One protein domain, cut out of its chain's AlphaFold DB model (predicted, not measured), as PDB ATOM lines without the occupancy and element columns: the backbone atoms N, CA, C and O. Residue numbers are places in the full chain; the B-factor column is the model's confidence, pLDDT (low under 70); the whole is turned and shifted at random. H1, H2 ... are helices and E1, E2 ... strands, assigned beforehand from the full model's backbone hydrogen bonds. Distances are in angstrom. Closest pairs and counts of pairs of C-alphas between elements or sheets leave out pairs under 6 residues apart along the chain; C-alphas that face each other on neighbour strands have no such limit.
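This is residues 82 to 209 of the 210 residues of an uncharacterized protein of Vibrio europaeus (UniProt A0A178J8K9). A narrow sheet of three strands has one face covered by two helices running opposite ways, H1 and the later part of the very long H3, while its other face is bare. H3 runs on far beyond the sheet to meet the short H2 at one end of the domain, and at the other end residues 196 to 209, with the small helix H4, stick out as a free tail. The printed part has 128 residues, with four named helices and three named strands in the order E1 H1 H2 H3 E2 E3 H4; the mixed sheet has the order E1 E3 E2, and the class is mixed, helices and strands. The whole is extended, with a radius of gyration of the C-alphas of 21.9 A and spans of 81 by 23 by 17 A.

Begin at the inner strand E3, residues 186 to 193. On one side of it find its parallel neighbour E1, residues 86 to 93, at 17 degrees, with N 90 and O 189 within hydrogen-bond range at 2.8 A. On the other side is E2, residues 178 to 183, antiparallel at 162 degrees, with N 181 and O 188 at 2.9 A; E2 and E3 form a hairpin. Two layers, helices on one face of a sheet, are made by H1, residues 97 to 113, and H3, residues 136 to 170, on the same face. H1 lies over E1 and E3 at a height over the sheet of 9.5 A, along the strands; its closest C-alphas to E1 are those of Gly 100 and Ile 92, 4.5 A apart. H3 lies over E3 and E2 at a height of 7.3 A, also along the strands. With residues 158 to 169 alone H3 touches H1, at a shallow tilt of 6 degrees, opposite ways; the closest C-alphas, of Leu 169 and Pro 97, are 7.1 A apart. With residues 136 to 143 alone it touches H2, residues 122 to 131, at a steep tilt of 64 degrees, the closest C-alphas being those of Ala 139 and Thr 129, 5.3 A apart. H4, residues 199 to 208, touches no helix and is not on the sheet. In H1, H2, H3 and H4 every O i to N i+4 pair is within hydrogen-bond range.

Find C-alpha 86 at (119.220, 130.204, 101.427), where E1 begins its 23.1 A; E3 is 23.2 A long and E2 16.8 A. H1 measures 24.5 A. From C-alpha 136 at (115.270, 101.499, 111.236), H3 runs 50.7 A to C-alpha 170 at (96.966, 144.559, 91.837). H2 measures 14.3 A, and H4, 14.4 A, ends at C-alpha 208 at (104.027, 166.331, 71.765).

The two C-alphas farthest apart, of Asp 133 and Ile 207, are 81.4 A apart; without the stretches that stand free, residues 144 to 149 of H3 and residues 196 to 209, the body spans 59 by 22 by 17 A. The printed part has no cut and no long link. The mean pLDDT of the printed part is 76.5; look for values under 70 at residue 84 and residues 112 to 120, 172 to 176 and 196 to 209.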
ATOM      1  N   GLN A  82     120.877 124.407 111.846       71.38
ATOM      2  CA  GLN A  82     122.331 124.459 111.644       71.38
ATOM      3  C   GLN A  82     122.728 124.550 110.171       71.38
ATOM      4  O   GLN A  82     123.888 124.839 109.875       71.38
ATOM      5  N   ARG A  83     121.802 124.294 109.241       70.94
ATOM      6  CA  ARG A  83     122.073 124.428 107.810       70.94
ATOM      7  C   ARG A  83     122.137 125.905 107.425       70.94
ATOM      8  O   ARG A  83     121.469 126.759 108.009       70.94
ATOM      9  N   HIS A  84     122.948 126.211 106.415       67.62
ATOM     10  CA  HIS A  84     122.974 127.549 105.840       67.62
ATOM     11  C   HIS A  84     121.617 127.867 105.212       67.62
ATOM     12  O   HIS A  84     121.163 127.169 104.310       67.62
ATOM     13  N   LYS A  85     120.986 128.939 105.693       75.94
ATOM     14  CA  LYS A  85     119.724 129.437 105.149       75.94
ATOM     15  C   LYS A  85     119.961 130.077 103.782       75.94
ATOM     16  O   LYS A  85     120.738 131.028 103.672       75.94
ATOM     17  N   LYS A  86     119.270 129.586 102.754       80.19
ATOM     18  CA  LYS A  86     119.220 130.204 101.427       80.19
ATOM     19  C   LYS A  86     118.590 131.591 101.543       80.19
ATOM     20  O   LYS A  86     117.644 131.801 102.297       80.19
ATOM     21  N   THR A  87     119.130 132.562 100.821       86.81
ATOM     22  CA  THR A  87     118.551 133.904 100.740       86.81
ATOM     23  C   THR A  87     118.397 134.264  99.277       86.81
ATOM     24  O   THR A  87     119.393 134.305  98.562       86.81
ATOM     25  N   GLU A  88     117.170 134.551  98.854       89.25
ATOM     26  CA  GLU A  88     116.890 135.051  97.507       89.25
ATOM     27  C   GLU A  88     116.314 136.461  97.566       89.25
ATOM     28  O   GLU A  88     115.549 136.806  98.469       89.25
ATOM     29  N   PHE A  89     116.681 137.277  96.582       91.69
ATOM     30  CA  PHE A  89     116.197 138.645  96.441       91.69
ATOM     31  C   PHE A  89     115.431 138.785  95.129       91.69
ATOM     32  O   PHE A  89     115.958 138.509  94.048       91.69
ATOM     33  N   ILE A  90     114.188 139.247  95.220       90.00
ATOM     34  CA  ILE A  90     113.308 139.481  94.080       90.00
ATOM     35  C   ILE A  90     112.907 140.945  94.086       90.00
ATOM     36  O   ILE A  90     112.377 141.453  95.068       90.00
ATOM     37  N   SER A  91     113.177 141.619  92.972       88.50
ATOM     38  CA  SER A  91     112.743 142.992  92.758       88.50
ATOM     39  C   SER A  91     111.728 143.017  91.621       88.50
ATOM     40  O   SER A  91     112.030 142.555  90.519       88.50
ATOM     41  N   ILE A  92     110.523 143.498  91.911       87.56
ATOM     42  CA  ILE A  92     109.369 143.511  91.012       87.56
ATOM     43  C   ILE A  92     109.236 144.909  90.408       87.56
ATOM     44  O   ILE A  92     109.171 145.908  91.124       87.56
ATOM     45  N   ASN A  93     109.215 144.967  89.079       86.81
ATOM     46  CA  ASN A  93     108.952 146.193  88.338       86.81
ATOM     47  C   ASN A  93     107.465 146.558  88.479       86.81
ATOM     48  O   ASN A  93     106.619 145.743  88.128       86.81
ATOM     49  N   THR A  94     107.147 147.761  88.953       81.38
ATOM     50  CA  THR A  94     105.755 148.233  89.070       81.38
ATOM     51  C   THR A  94     105.093 148.522  87.719       81.38
ATOM     52  O   THR A  94     103.879 148.388  87.620       81.38
ATOM     53  N   ASP A  95     105.861 148.831  86.666       81.00
ATOM     54  CA  ASP A  95     105.335 149.017  85.302       81.00
ATOM     55  C   ASP A  95     105.009 147.667  84.622       81.00
ATOM     56  O   ASP A  95     104.158 147.600  83.736       81.00
ATOM     57  N   GLU A  96     105.688 146.584  85.021       83.69
ATOM     58  CA  GLU A  96     105.530 145.230  84.462       83.69
ATOM     59  C   GLU A  96     105.521 144.158  85.578       83.69
ATOM     60  O   GLU A  96     106.420 143.307  85.651       83.69
ATOM     61  N   PRO A  97     104.516 144.169  86.476       81.06
ATOM     62  CA  PRO A  97     104.522 143.343  87.686       81.06
ATOM     63  C   PRO A  97     104.430 141.840  87.395       81.06
ATOM     64  O   PRO A  97     104.995 141.036  88.137       81.06
ATOM     65  N   LEU A  98     103.795 141.454  86.281       83.94
ATOM     66  CA  LEU A  98     103.607 140.053  85.884       83.94
ATOM     67  C   LEU A  98     104.933 139.291  85.722       83.94
ATOM     68  O   LEU A  98     105.025 138.131  86.115       83.94
ATOM     69  N   VAL A  99     105.982 139.943  85.209       86.31
ATOM     70  CA  VAL A  99     107.310 139.320  85.042       86.31
ATOM     71  C   VAL A  99     107.963 139.047  86.402       86.31
ATOM     72  O   VAL A  99     108.598 138.013  86.610       86.31
ATOM     73  N   GLY A 100     107.803 139.974  87.351       84.56
ATOM     74  CA  GLY A 100     108.304 139.808  88.715       84.56
ATOM     75  C   GLY A 100     107.550 138.726  89.490       84.56
ATOM     76  O   GLY A 100     108.176 137.969  90.233       84.56
ATOM     77  N   LEU A 101     106.238 138.620  89.268       84.44
ATOM     78  CA  LEU A 101     105.381 137.581  89.837       84.44
ATOM     79  C   LEU A 101     105.745 136.182  89.326       84.44
ATOM     80  O   LEU A 101     105.919 135.275  90.133       84.44
ATOM     81  N   ASP A 102     105.950 135.998  88.022       87.31
ATOM     82  CA  ASP A 102     106.361 134.699  87.461       87.31
ATOM     83  C   ASP A 102     107.722 134.232  88.016       87.31
ATOM     84  O   ASP A 102     107.916 133.072  88.407       87.31
ATOM     85  N   LYS A 103     108.661 135.177  88.174       88.06
ATOM     86  CA  LYS A 103     109.936 134.913  88.849       88.06
ATOM     87  C   LYS A 103     109.733 134.534  90.317       88.06
ATOM     88  O   LYS A 103     110.403 133.617  90.791       88.06
ATOM     89  N   LEU A 104     108.837 135.213  91.036       86.31
ATOM     90  CA  LEU A 104     108.492 134.880  92.419       86.31
ATOM     91  C   LEU A 104     107.944 133.453  92.525       86.31
ATOM     92  O   LEU A 104     108.475 132.677  93.317       86.31
ATOM     93  N   HIS A 105     106.986 133.078  91.674       85.25
ATOM     94  CA  HIS A 105     106.447 131.713  91.587       85.25
ATOM     95  C   HIS A 105     107.551 130.672  91.367       85.25
ATOM     96  O   HIS A 105     107.634 129.676  92.088       85.25
ATOM     97  N   THR A 106     108.464 130.933  90.431       86.62
ATOM     98  CA  THR A 106     109.596 130.038  90.138       86.62
ATOM     99  C   THR A 106     110.555 129.900  91.323       86.62
ATOM    100  O   THR A 106     110.980 128.793  91.663       86.62
ATOM    101  N   VAL A 107     110.909 131.010  91.979       85.88
ATOM    102  CA  VAL A 107     111.818 130.978  93.134       85.88
ATOM    103  C   VAL A 107     111.163 130.255  94.301       85.88
ATOM    104  O   VAL A 107     111.806 129.384  94.881       85.88
ATOM    105  N   ILE A 108     109.895 130.540  94.602       81.25
ATOM    106  CA  ILE A 108     109.129 129.829  95.630       81.25
ATOM    107  C   ILE A 108     109.141 128.321  95.347       81.25
ATOM    108  O   ILE A 108     109.509 127.539  96.221       81.25
ATOM    109  N   LYS A 109     108.870 127.905  94.104       80.38
ATOM    110  CA  LYS A 109     108.959 126.498  93.686       80.38
ATOM    111  C   LYS A 109     110.345 125.888  93.936       80.38
ATOM    112  O   LYS A 109     110.443 124.763  94.418       80.38
ATOM    113  N   SER A 110     111.425 126.639  93.717       78.81
ATOM    114  CA  SER A 110     112.786 126.162  94.010       78.81
ATOM    115  C   SER A 110     113.073 125.957  95.504       78.81
ATOM    116  O   SER A 110     113.926 125.142  95.848       78.81
ATOM    117  N   PHE A 111     112.389 126.681  96.398       75.00
ATOM    118  CA  PHE A 111     112.485 126.453  97.846       75.00
ATOM    119  C   PHE A 111     111.769 125.162  98.264       75.00
ATOM    120  O   PHE A 111     112.149 124.579  99.276       75.00
ATOM    121  N   TYR A 112     110.808 124.689  97.461       67.94
ATOM    122  CA  TYR A 112     110.115 123.410  97.642       67.94
ATOM    123  C   TYR A 112     110.863 122.218  97.057       67.94
ATOM    124  O   TYR A 112     110.970 121.173  97.689       67.94
ATOM    125  N   GLU A 113     111.383 122.364  95.841       64.31
ATOM    126  CA  GLU A 113     112.064 121.276  95.130       64.31
ATOM    127  C   GLU A 113     113.524 121.093  95.589       64.31
ATOM    128  O   GLU A 113     114.130 120.048  95.337       64.31
ATOM    129  N   GLY A 114     114.086 122.103  96.263       52.31
ATOM    130  CA  GLY A 114     115.512 122.237  96.570       52.31
ATOM    131  C   GLY A 114     116.070 121.388  97.715       52.31
ATOM    132  O   GLY A 114     117.284 121.379  97.884       52.31
ATOM    133  N   ASP A 115     115.244 120.651  98.459       50.25
ATOM    134  CA  ASP A 115     115.700 119.741  99.527       50.25
ATOM    135  C   ASP A 115     115.333 118.275  99.245       50.25
ATOM    136  O   ASP A 115     115.182 117.456 100.152       50.25
ATOM    137  N   ASN A 116     115.225 117.906  97.963       44.00
ATOM    138  CA  ASN A 116     115.167 116.503  97.571       44.00
ATOM    139  C   ASN A 116     116.461 115.777  97.983       44.00
ATOM    140  O   ASN A 116     117.462 115.805  97.274       44.00
ATOM    141  N   VAL A 117     116.398 115.070  99.113       43.34
ATOM    142  CA  VAL A 117     117.150 113.831  99.382       43.34
ATOM    143  C   VAL A 117     118.682 113.969  99.333       43.34
ATOM    144  O   VAL A 117     119.389 113.002  99.062       43.34
ATOM    145  N   VAL A 118     119.254 115.140  99.615       45.19
ATOM    146  CA  VAL A 118     120.718 115.253  99.723       45.19
ATOM    147  C   VAL A 118     121.117 114.969 101.166       45.19
ATOM    148  O   VAL A 118     121.139 115.864 102.004       45.19
ATOM    149  N   GLU A 119     121.331 113.679 101.431       53.94
ATOM    150  CA  GLU A 119     121.933 113.089 102.633       53.94
ATOM    151  C   GLU A 119     121.481 113.729 103.957       53.94
ATOM    152  O   GLU A 119     122.032 114.724 104.440       53.94
ATOM    153  N   LEU A 120     120.484 113.105 104.599       64.06
ATOM    154  CA  LEU A 120     120.206 113.362 106.012       64.06
ATOM    155  C   LEU A 120     121.541 113.292 106.773       64.06
ATOM    156  O   LEU A 120     122.229 112.271 106.658       64.06
ATOM    157  N   PRO A 121     121.934 114.345 107.520       74.38
ATOM    158  CA  PRO A 121     123.210 114.358 108.213       74.38
ATOM    159  C   PRO A 121     123.345 113.081 109.033       74.38
ATOM    160  O   PRO A 121     122.413 112.713 109.745       74.38
ATOM    161  N   GLU A 122     124.493 112.409 108.970       79.12
ATOM    162  CA  GLU A 122     124.709 111.132 109.668       79.12
ATOM    163  C   GLU A 122     124.299 111.211 111.151       79.12
ATOM    164  O   GLU A 122     123.674 110.304 111.699       79.12
ATOM    165  N   LYS A 123     124.554 112.365 111.778       81.25
ATOM    166  CA  LYS A 123     124.172 112.661 113.163       81.25
ATOM    167  C   LYS A 123     122.656 112.758 113.392       81.25
ATOM    168  O   LYS A 123     122.194 112.377 114.465       81.25
ATOM    169  N   LEU A 124     121.889 113.255 112.417       83.25
ATOM    170  CA  LEU A 124     120.423 113.256 112.457       83.25
ATOM    171  C   LEU A 124     119.910 111.818 112.376       83.25
ATOM    172  O   LEU A 124     119.136 111.400 113.232       83.25
ATOM    173  N   THR A 125     120.403 111.043 111.409       84.12
ATOM    174  CA  THR A 125     120.032 109.632 111.242       84.12
ATOM    175  C   THR A 125     120.332 108.833 112.509       84.12
ATOM    176  O   THR A 125     119.450 108.154 113.022       84.12
ATOM    177  N   ALA A 126     121.528 108.981 113.084       86.38
ATOM    178  CA  ALA A 126     121.895 108.326 114.337       86.38
ATOM    179  C   ALA A 126     120.979 108.726 115.508       86.38
ATOM    180  O   ALA A 126     120.577 107.872 116.297       86.38
ATOM    181  N   ALA A 127     120.612 110.008 115.615       86.19
ATOM    182  CA  ALA A 127     119.719 110.488 116.667       86.19
ATOM    183  C   ALA A 127     118.290 109.940 116.520       86.19
ATOM    184  O   ALA A 127     117.675 109.562 117.515       86.19
ATOM    185  N   ILE A 128     117.758 109.857 115.300       88.56
ATOM    186  CA  ILE A 128     116.427 109.279 115.073       88.56
ATOM    187  C   ILE A 128     116.439 107.762 115.280       88.56
ATOM    188  O   ILE A 128     115.512 107.238 115.891       88.56
ATOM    189  N   THR A 129     117.483 107.057 114.843       88.75
ATOM    190  CA  THR A 129     117.638 105.616 115.095       88.75
ATOM    191  C   THR A 129     117.691 105.318 116.593       88.75
ATOM    192  O   THR A 129     116.959 104.454 117.067       88.75
ATOM    193  N   TRP A 130     118.452 106.103 117.366       92.12
ATOM    194  CA  TRP A 130     118.452 106.018 118.830       92.12
ATOM    195  C   TRP A 130     117.043 106.216 119.419       92.12
ATOM    196  O   TRP A 130     116.608 105.456 120.282       92.12
ATOM    197  N   LEU A 131     116.295 107.213 118.937       91.06
ATOM    198  CA  LEU A 131     114.928 107.483 119.394       91.06
ATOM    199  C   LEU A 131     113.939 106.367 119.025       91.06
ATOM    200  O   LEU A 131     112.935 106.158 119.712       91.06
ATOM    201  N   ALA A 132     114.215 105.669 117.931       89.38
ATOM    202  CA  ALA A 132     113.443 104.535 117.460       89.38
ATOM    203  C   ALA A 132     113.814 103.216 118.152       89.38
ATOM    204  O   ALA A 132     113.196 102.208 117.830       89.38
ATOM    205  N   ASP A 133     114.735 103.226 119.124       85.31
ATOM    206  CA  ASP A 133     115.248 102.017 119.791       85.31
ATOM    207  C   ASP A 133     115.920 101.056 118.790       85.31
ATOM    208  O   ASP A 133     115.633  99.865 118.744       85.31
ATOM    209  N   ASP A 134     116.756 101.621 117.910       81.44
ATOM    210  CA  ASP A 134     117.463 100.939 116.815       81.44
ATOM    211  C   ASP A 134     116.562 100.293 115.736       81.44
ATOM    212  O   ASP A 134     117.052  99.651 114.802       81.44
ATOM    213  N   ASP A 135     115.246 100.531 115.774       85.62
ATOM    214  CA  ASP A 135     114.324 100.142 114.704       85.62
ATOM    215  C   ASP A 135     114.396 101.129 113.529       85.62
ATOM    216  O   ASP A 135     113.800 102.210 113.525       85.62
ATOM    217  N   VAL A 136     115.105 100.722 112.475       81.75
ATOM    218  CA  VAL A 136     115.270 101.499 111.236       81.75
ATOM    219  C   VAL A 136     113.932 101.797 110.546       81.75
ATOM    220  O   VAL A 136     113.780 102.854 109.929       81.75
ATOM    221  N   THR A 137     112.950 100.899 110.634       84.75
ATOM    222  CA  THR A 137     111.630 101.104 110.015       84.75
ATOM    223  C   THR A 137     110.860 102.175 110.772       84.75
ATOM    224  O   THR A 137     110.334 103.105 110.157       84.75
ATOM    225  N   ALA A 138     110.851 102.099 112.103       84.50
ATOM    226  CA  ALA A 138     110.242 103.122 112.946       84.50
ATOM    227  C   ALA A 138     110.958 104.477 112.811       84.50
ATOM    228  O   ALA A 138     110.294 105.510 112.733       84.50
ATOM    229  N   ALA A 139     112.289 104.484 112.701       86.25
ATOM    230  CA  ALA A 139     113.084 105.685 112.449       86.25
ATOM    231  C   ALA A 139     112.690 106.370 111.131       86.25
ATOM    232  O   ALA A 139     112.413 107.570 111.105       86.25
ATOM    233  N   ARG A 140     112.599 105.600 110.039       83.62
ATOM    234  CA  ARG A 140     112.155 106.107 108.730       83.62
ATOM    235  C   ARG A 140     110.721 106.619 108.767       83.62
ATOM    236  O   ARG A 140     110.442 107.667 108.197       83.62
ATOM    237  N   ALA A 141     109.825 105.913 109.453       86.12
ATOM    238  CA  ALA A 141     108.441 106.347 109.609       86.12
ATOM    239  C   ALA A 141     108.332 107.665 110.398       86.12
ATOM    240  O   ALA A 141     107.524 108.523 110.045       86.12
ATOM    241  N   LEU A 142     109.156 107.852 111.438       87.25
ATOM    242  CA  LEU A 142     109.224 109.106 112.191       87.25
ATOM    243  C   LEU A 142     109.698 110.266 111.313       87.25
ATOM    244  O   LEU A 142     109.046 111.306 111.307       87.25
ATOM    245  N   LEU A 143     110.781 110.074 110.554       85.12
ATOM    246  CA  LEU A 143     111.297 111.084 109.622       85.12
ATOM    247  C   LEU A 143     110.257 111.464 108.571       85.12
ATOM    248  O   LEU A 143     109.902 112.633 108.467       85.12
ATOM    249  N   ALA A 144     109.693 110.475 107.875       83.19
ATOM    250  CA  ALA A 144     108.692 110.708 106.839       83.19
ATOM    251  C   ALA A 144     107.463 111.454 107.380       83.19
ATOM    252  O   ALA A 144     106.898 112.311 106.703       83.19
ATOM    253  N   ARG A 145     107.049 111.158 108.618       84.75
ATOM    254  CA  ARG A 145     105.946 111.873 109.264       84.75
ATOM    255  C   ARG A 145     106.296 113.335 109.550       84.75
ATOM    256  O   ARG A 145     105.453 114.195 109.310       84.75
ATOM    257  N   VAL A 146     107.492 113.610 110.077       84.75
ATOM    258  CA  VAL A 146     107.956 114.989 110.319       84.75
ATOM    259  C   VAL A 146     108.009 115.756 108.998       84.75
ATOM    260  O   VAL A 146     107.397 116.815 108.901       84.75
ATOM    261  N   GLU A 147     108.629 115.180 107.967       80.25
ATOM    262  CA  GLU A 147     108.727 115.776 106.628       80.25
ATOM    263  C   GLU A 147     107.348 116.065 106.023       80.25
ATOM    264  O   GLU A 147     107.114 117.151 105.500       80.25
ATOM    265  N   GLN A 148     106.399 115.131 106.132       80.56
ATOM    266  CA  GLN A 148     105.051 115.317 105.595       80.56
ATOM    267  C   GLN A 148     104.276 116.429 106.318       80.56
ATOM    268  O   GLN A 148     103.544 117.185 105.677       80.56
ATOM    269  N   GLU A 149     104.372 116.510 107.647       81.56
ATOM    270  CA  GLU A 149     103.712 117.574 108.411       81.56
ATOM    271  C   GLU A 149     104.361 118.940 108.141       81.56
ATOM    272  O   GLU A 149     103.641 119.928 107.993       81.56
ATOM    273  N   GLU A 150     105.688 119.004 108.011       78.31
ATOM    274  CA  GLU A 150     106.393 120.227 107.619       78.31
ATOM    275  C   GLU A 150     106.005 120.668 106.205       78.31
ATOM    276  O   GLU A 150     105.595 121.812 106.029       78.31
ATOM    277  N   ALA A 151     106.026 119.762 105.223       75.12
ATOM    278  CA  ALA A 151     105.647 120.058 103.843       75.12
ATOM    279  C   ALA A 151     104.246 120.682 103.749       75.12
ATOM    280  O   ALA A 151     104.080 121.723 103.119       75.12
ATOM    281  N   LYS A 152     103.259 120.109 104.453       80.31
ATOM    282  CA  LYS A 152     101.883 120.637 104.493       80.31
ATOM    283  C   LYS A 152     101.804 122.051 105.065       80.31
ATOM    284  O   LYS A 152     101.031 122.869 104.572       80.31
ATOM    285  N   LEU A 153     102.560 122.332 106.128       78.06
ATOM    286  CA  LEU A 153     102.566 123.654 106.759       78.06
ATOM    287  C   LEU A 153     103.212 124.706 105.855       78.06
ATOM    288  O   LEU A 153     102.710 125.826 105.778       78.06
ATOM    289  N   ILE A 154     104.306 124.352 105.179       73.75
ATOM    290  CA  ILE A 154     105.004 125.260 104.261       73.75
ATOM    291  C   ILE A 154     104.115 125.546 103.049       73.75
ATOM    292  O   ILE A 154     103.907 126.710 102.721       73.75
ATOM    293  N   GLU A 155     103.545 124.502 102.440       74.44
ATOM    294  CA  GLU A 155     102.659 124.611 101.278       74.44
ATOM    295  C   GLU A 155     101.470 125.535 101.571       74.44
ATOM    296  O   GLU A 155     101.249 126.511 100.853       74.44
ATOM    297  N   ALA A 156     100.756 125.296 102.678       79.12
ATOM    298  CA  ALA A 156      99.627 126.130 103.081       79.12
ATOM    299  C   ALA A 156     100.026 127.599 103.292       79.12
ATOM    300  O   ALA A 156      99.284 128.500 102.902       79.12
ATOM    301  N   ARG A 157     101.200 127.847 103.886       78.62
ATOM    302  CA  ARG A 157     101.679 129.203 104.160       78.62
ATOM    303  C   ARG A 157     102.091 129.943 102.891       78.62
ATOM    304  O   ARG A 157     101.711 131.096 102.734       78.62
ATOM    305  N   ALA A 158     102.807 129.310 101.964       71.56
ATOM    306  CA  ALA A 158     103.225 130.043 100.770       71.56
ATOM    307  C   ALA A 158     102.071 130.361  99.829       71.56
ATOM    308  O   ALA A 158     102.132 131.393  99.174       71.56
ATOM    309  N   TYR A 159     101.034 129.521  99.751       77.56
ATOM    310  CA  TYR A 159      99.848 129.890  98.976       77.56
ATOM    311  C   TYR A 159      99.196 131.160  99.534       77.56
ATOM    312  O   TYR A 159      98.836 132.042  98.761       77.56
ATOM    313  N   GLN A 160      99.137 131.297 100.863       82.25
ATOM    314  CA  GLN A 160      98.661 132.521 101.514       82.25
ATOM    315  C   GLN A 160      99.580 133.719 101.241       82.25
ATOM    316  O   GLN A 160      99.094 134.808 100.946       82.25
ATOM    317  N   ASP A 161     100.900 133.525 101.316       77.81
ATOM    318  CA  ASP A 161     101.870 134.598 101.076       77.81
ATOM    319  C   ASP A 161     101.831 135.075  99.610       77.81
ATOM    320  O   ASP A 161     101.844 136.279  99.356       77.81
ATOM    321  N   ILE A 162     101.721 134.153  98.645       76.94
ATOM    322  CA  ILE A 162     101.559 134.467  97.215       76.94
ATOM    323  C   ILE A 162     100.283 135.272  96.988       76.94
ATOM    324  O   ILE A 162     100.346 136.343  96.389       76.94
ATOM    325  N   GLU A 163      99.143 134.789  97.484       83.25
ATOM    326  CA  GLU A 163      97.850 135.450  97.295       83.25
ATOM    327  C   GLU A 163      97.854 136.864  97.898       83.25
ATOM    328  O   GLU A 163      97.367 137.816  97.287       83.25
ATOM    329  N   ALA A 164      98.459 137.040  99.075       81.94
ATOM    330  CA  ALA A 164      98.610 138.354  99.693       81.94
ATOM    331  C   ALA A 164      99.459 139.306  98.833       81.94
ATOM    332  O   ALA A 164      99.102 140.475  98.675       81.94
ATOM    333  N   ILE A 165     100.561 138.817  98.258       78.94
ATOM    334  CA  ILE A 165     101.443 139.612  97.394       78.94
ATOM    335  C   ILE A 165     100.755 139.970  96.079       78.94
ATOM    336  O   ILE A 165     100.829 141.124  95.664       78.94
ATOM    337  N   GLU A 166     100.070 139.021  95.440       80.25
ATOM    338  CA  GLU A 166      99.304 139.261  94.213       80.25
ATOM    339  C   GLU A 166      98.224 140.320  94.443       80.25
ATOM    340  O   GLU A 166      98.159 141.297  93.696       80.25
ATOM    341  N   ASN A 167      97.459 140.202  95.531       81.56
ATOM    342  CA  ASN A 167      96.448 141.192  95.897       81.56
ATOM    343  C   ASN A 167      97.055 142.587  96.074       81.56
ATOM    344  O   ASN A 167      96.555 143.541  95.482       81.56
ATOM    345  N   ILE A 168      98.161 142.712  96.817       79.12
ATOM    346  CA  ILE A 168      98.843 144.003  96.993       79.12
ATOM    347  C   ILE A 168      99.314 144.548  95.645       79.12
ATOM    348  O   ILE A 168      99.098 145.725  95.386       79.12
ATOM    349  N   LEU A 169      99.899 143.703  94.787       71.88
ATOM    350  CA  LEU A 169     100.427 144.071  93.467       71.88
ATOM    351  C   LEU A 169      99.361 144.508  92.455       71.88
ATOM    352  O   LEU A 169      99.690 145.212  91.502       71.88
ATOM    353  N   THR A 170      98.103 144.125  92.666       72.62
ATOM    354  CA  THR A 170      96.966 144.559  91.837       72.62
ATOM    355  C   THR A 170      96.327 145.878  92.279       72.62
ATOM    356  O   THR A 170      95.507 146.422  91.541       72.62
ATOM    357  N   MET A 171      96.682 146.418  93.451       72.31
ATOM    358  CA  MET A 171      96.180 147.722  93.899       72.31
ATOM    359  C   MET A 171      96.901 148.847  93.135       72.31
ATOM    360  O   MET A 171      98.119 148.825  93.009       72.31
ATOM    361  N   GLU A 172      96.168 149.839  92.620       57.47
ATOM    362  CA  GLU A 172      96.716 150.869  91.710       57.47
ATOM    363  C   GLU A 172      97.746 151.829  92.357       57.47
ATOM    364  O   GLU A 172      98.465 152.525  91.642       57.47
ATOM    365  N   GLU A 173      97.880 151.852  93.688       58.78
ATOM    366  CA  GLU A 173      98.762 152.773  94.429       58.78
ATOM    367  C   GLU A 173      99.917 152.060  95.153       58.78
ATOM    368  O   GLU A 173     100.033 152.095  96.379       58.78
ATOM    369  N   ILE A 174     100.818 151.410  94.415       60.66
ATOM    370  CA  ILE A 174     102.023 150.815  95.018       60.66
ATOM    371  C   ILE A 174     103.215 151.716  94.758       60.66
ATOM    372  O   ILE A 174     103.930 151.566  93.768       60.66
ATOM    373  N   GLU A 175     103.472 152.635  95.685       59.59
ATOM    374  CA  GLU A 175     104.736 153.370  95.665       59.59
ATOM    375  C   GLU A 175     105.901 152.455  96.073       59.59
ATOM    376  O   GLU A 175     106.923 152.428  95.388       59.59
ATOM    377  N   HIS A 176     105.737 151.647  97.133       66.81
ATOM    378  CA  HIS A 176     106.788 150.771  97.666       66.81
ATOM    379  C   HIS A 176     106.229 149.535  98.398       66.81
ATOM    380  O   HIS A 176     105.490 149.659  99.371       66.81
ATOM    381  N   LEU A 177     106.659 148.340  97.987       77.06
ATOM    382  CA  LEU A 177     106.454 147.068  98.682       77.06
ATOM    383  C   LEU A 177     107.813 146.545  99.150       77.06
ATOM    384  O   LEU A 177     108.758 146.488  98.368       77.06
ATOM    385  N   SER A 178     107.903 146.147 100.417       82.38
ATOM    386  CA  SER A 178     109.051 145.432 100.975       82.38
ATOM    387  C   SER A 178     108.535 144.332 101.892       82.38
ATOM    388  O   SER A 178     108.047 144.618 102.983       82.38
ATOM    389  N   GLN A 179     108.640 143.081 101.456       83.69
ATOM    390  CA  GLN A 179     108.180 141.917 102.211       83.69
ATOM    391  C   GLN A 179     109.247 140.831 102.281       83.69
ATOM    392  O   GLN A 179     110.177 140.779 101.476       83.69
ATOM    393  N   GLN A 180     109.111 139.960 103.275       85.75
ATOM    394  CA  GLN A 180     109.954 138.788 103.446       85.75
ATOM    395  C   GLN A 180     109.060 137.567 103.636       85.75
ATOM    396  O   GLN A 180     108.251 137.544 104.559       85.75
ATOM    397  N   ILE A 181     109.249 136.559 102.789       82.81
ATOM    398  CA  ILE A 181     108.637 135.239 102.949       82.81
ATOM    399  C   ILE A 181     109.661 134.324 103.618       82.81
ATOM    400  O   ILE A 181     110.796 134.215 103.145       82.81
ATOM    401  N   GLU A 182     109.279 133.681 104.718       79.62
ATOM    402  CA  GLU A 182     110.142 132.760 105.463       79.62
ATOM    403  C   GLU A 182     109.849 131.299 105.116       79.62
ATOM    404  O   GLU A 182     108.705 130.850 105.160       79.62
ATOM    405  N   PHE A 183     110.914 130.543 104.864       75.00
ATOM    406  CA  PHE A 183     110.908 129.109 104.600       75.00
ATOM    407  C   PHE A 183     111.815 128.386 105.612       75.00
ATOM    408  O   PHE A 183     112.730 128.994 106.177       75.00
ATOM    409  N   PRO A 184     111.646 127.070 105.835       70.81
ATOM    410  CA  PRO A 184     112.549 126.320 106.715       70.81
ATOM    411  C   PRO A 184     114.011 126.359 106.259       70.81
ATOM    412  O   PRO A 184     114.920 126.464 107.081       70.81
ATOM    413  N   ASN A 185     114.234 126.337 104.946       71.69
ATOM    414  CA  ASN A 185     115.553 126.365 104.325       71.69
ATOM    415  C   ASN A 185     116.037 127.778 103.966       71.69
ATOM    416  O   ASN A 185     117.126 127.918 103.409       71.69
ATOM    417  N   GLY A 186     115.297 128.842 104.303       80.12
ATOM    418  CA  GLY A 186     115.726 130.193 103.958       80.12
ATOM    419  C   GLY A 186     114.650 131.265 103.979       80.12
ATOM    420  O   GLY A 186     113.640 131.147 104.657       80.12
ATOM    421  N   TYR A 187     114.875 132.350 103.250       86.50
ATOM    422  CA  TYR A 187     113.862 133.382 103.056       86.50
ATOM    423  C   TYR A 187     113.998 134.050 101.687       86.50
ATOM    424  O   TYR A 187     115.084 134.100 101.100       86.50
ATOM    425  N   ILE A 188     112.884 134.587 101.195       88.56
ATOM    426  CA  ILE A 188     112.818 135.396  99.977       88.56
ATOM    427  C   ILE A 188     112.510 136.831 100.393       88.56
ATOM    428  O   ILE A 188     111.504 137.086 101.049       88.56
ATOM    429  N   LYS A 189     113.374 137.774 100.015       90.31
ATOM    430  CA  LYS A 189     113.133 139.212 100.172       90.31
ATOM    431  C   LYS A 189     112.572 139.775  98.880       90.31
ATOM    432  O   LYS A 189     113.182 139.619  97.826       90.31
ATOM    433  N   ILE A 190     111.437 140.447  98.985       89.88
ATOM    434  CA  ILE A 190     110.679 140.988  97.862       89.88
ATOM    435  C   ILE A 190     110.654 142.502  98.001       89.88
ATOM    436  O   ILE A 190     110.276 143.019  99.051       89.88
ATOM    437  N   SER A 191     111.053 143.205  96.949       89.31
ATOM    438  CA  SER A 191     110.947 144.659  96.852       89.31
ATOM    439  C   SER A 191     110.280 145.068  95.546       89.31
ATOM    440  O   SER A 191     110.411 144.364  94.549       89.31
ATOM    441  N   THR A 192     109.595 146.209  95.510       87.00
ATOM    442  CA  THR A 192     109.173 146.825  94.242       87.00
ATOM    443  C   THR A 192     110.056 148.008  93.868       87.00
ATOM    444  O   THR A 192     110.642 148.674  94.727       87.00
ATOM    445  N   TYR A 193     110.159 148.276  92.569       85.06
ATOM    446  CA  TYR A 193     110.787 149.483  92.045       85.06
ATOM    447  C   TYR A 193     110.026 150.006  90.828       85.06
ATOM    448  O   TYR A 193     109.557 149.228  89.998       85.06
ATOM    449  N   THR A 194     109.979 151.332  90.697       80.12
ATOM    450  CA  THR A 194     109.451 152.011  89.510       80.12
ATOM    451  C   THR A 194     110.617 152.446  88.619       80.12
ATOM    452  O   THR A 194     111.458 153.247  89.058       80.12
ATOM    453  N   PRO A 195     110.740 151.930  87.382       74.31
ATOM    454  CA  PRO A 195     111.814 152.318  86.487       74.31
ATOM    455  C   PRO A 195     111.721 153.807  86.153       74.31
ATOM    456  O   PRO A 195     110.668 154.360  85.833       74.31
ATOM    457  N   LYS A 196     112.860 154.502  86.178       69.88
ATOM    458  CA  LYS A 196     112.907 155.890  85.708       69.88
ATOM    459  C   LYS A 196     112.632 155.892  84.203       69.88
ATOM    460  O   LYS A 196     113.473 155.417  83.444       69.88
ATOM    461  N   LYS A 197     111.510 156.486  83.762       61.62
ATOM    462  CA  LYS A 197     111.209 156.671  82.326       61.62
ATOM    463  C   LYS A 197     112.454 157.225  81.606       61.62
ATOM    464  O   LYS A 197     112.988 158.242  82.084       61.62
ATOM    465  N   PRO A 198     112.920 156.596  80.506       61.19
ATOM    466  CA  PRO A 198     114.103 157.044  79.782       61.19
ATOM    467  C   PRO A 198     113.906 158.490  79.332       61.19
ATOM    468  O   PRO A 198     112.810 158.880  78.927       61.19
ATOM    469  N   PHE A 199     114.968 159.288  79.433       55.41
ATOM    470  CA  PHE A 199     114.972 160.737  79.197       55.41
ATOM    471  C   PHE A 199     114.215 161.146  77.918       55.41
ATOM    472  O   PHE A 199     113.442 162.098  77.936       55.41
ATOM    473  N   LEU A 200     114.336 160.354  76.846       54.91
ATOM    474  CA  LEU A 200     113.666 160.593  75.566       54.91
ATOM    475  C   LEU A 200     112.131 160.515  75.633       54.91
ATOM    476  O   LEU A 200     111.474 161.334  75.003       54.91
ATOM    477  N   LYS A 201     111.532 159.620  76.436       55.34
ATOM    478  CA  LYS A 201     110.064 159.590  76.624       55.34
ATOM    479  C   LYS A 201     109.561 160.805  77.410       55.34
ATOM    480  O   LYS A 201     108.468 161.281  77.141       55.34
ATOM    481  N   ARG A 202     110.361 161.328  78.350       54.22
ATOM    482  CA  ARG A 202     110.038 162.561  79.094       54.22
ATOM    483  C   ARG A 202     110.050 163.790  78.189       54.22
ATOM    484  O   ARG A 202     109.145 164.608  78.269       54.22
ATOM    485  N   VAL A 203     111.050 163.880  77.314       55.81
ATOM    486  CA  VAL A 203     111.161 164.972  76.341       55.81
ATOM    487  C   VAL A 203     110.045 164.883  75.298       55.81
ATOM    488  O   VAL A 203     109.379 165.882  75.050       55.81
ATOM    489  N   LEU A 204     109.760 163.696  74.755       52.34
ATOM    490  CA  LEU A 204     108.688 163.517  73.771       52.34
ATOM    491  C   LEU A 204     107.291 163.793  74.351       52.34
ATOM    492  O   LEU A 204     106.533 164.511  73.714       52.34
ATOM    493  N   ALA A 205     106.981 163.339  75.570       55.00
ATOM    494  CA  ALA A 205     105.710 163.663  76.230       55.00
ATOM    495  C   ALA A 205     105.564 165.170  76.528       55.00
ATOM    496  O   ALA A 205     104.479 165.724  76.400       55.00
ATOM    497  N   SER A 206     106.663 165.862  76.863       55.69
ATOM    498  CA  SER A 206     106.641 167.319  77.081       55.69
ATOM    499  C   SER A 206     106.522 168.149  75.798       55.69
ATOM    500  O   SER A 206     106.104 169.301  75.864       55.69
ATOM    501  N   ILE A 207     106.915 167.589  74.649       54.91
ATOM    502  CA  ILE A 207     106.913 168.294  73.359       54.91
ATOM    503  C   ILE A 207     105.646 167.991  72.558       54.91
ATOM    504  O   ILE A 207     105.161 168.877  71.859       54.91
ATOM    505  N   PHE A 208     105.111 166.772  72.645       59.53
ATOM    506  CA  PHE A 208     104.027 166.331  71.765       59.53
ATOM    507  C   PHE A 208     102.656 166.201  72.438       59.53
ATOM    508  O   PHE A 208     101.678 166.139  71.702       59.53
ATOM    509  N   GLY A 209     102.558 166.261  73.776       50.34
ATOM    510  CA  GLY A 209     101.290 166.035  74.486       50.34
ATOM    511  C   GLY A 209     100.770 164.603  74.299       50.34
ATOM    512  O   GLY A 209     101.213 163.900  73.393       50.34
TER     513      GLY A 209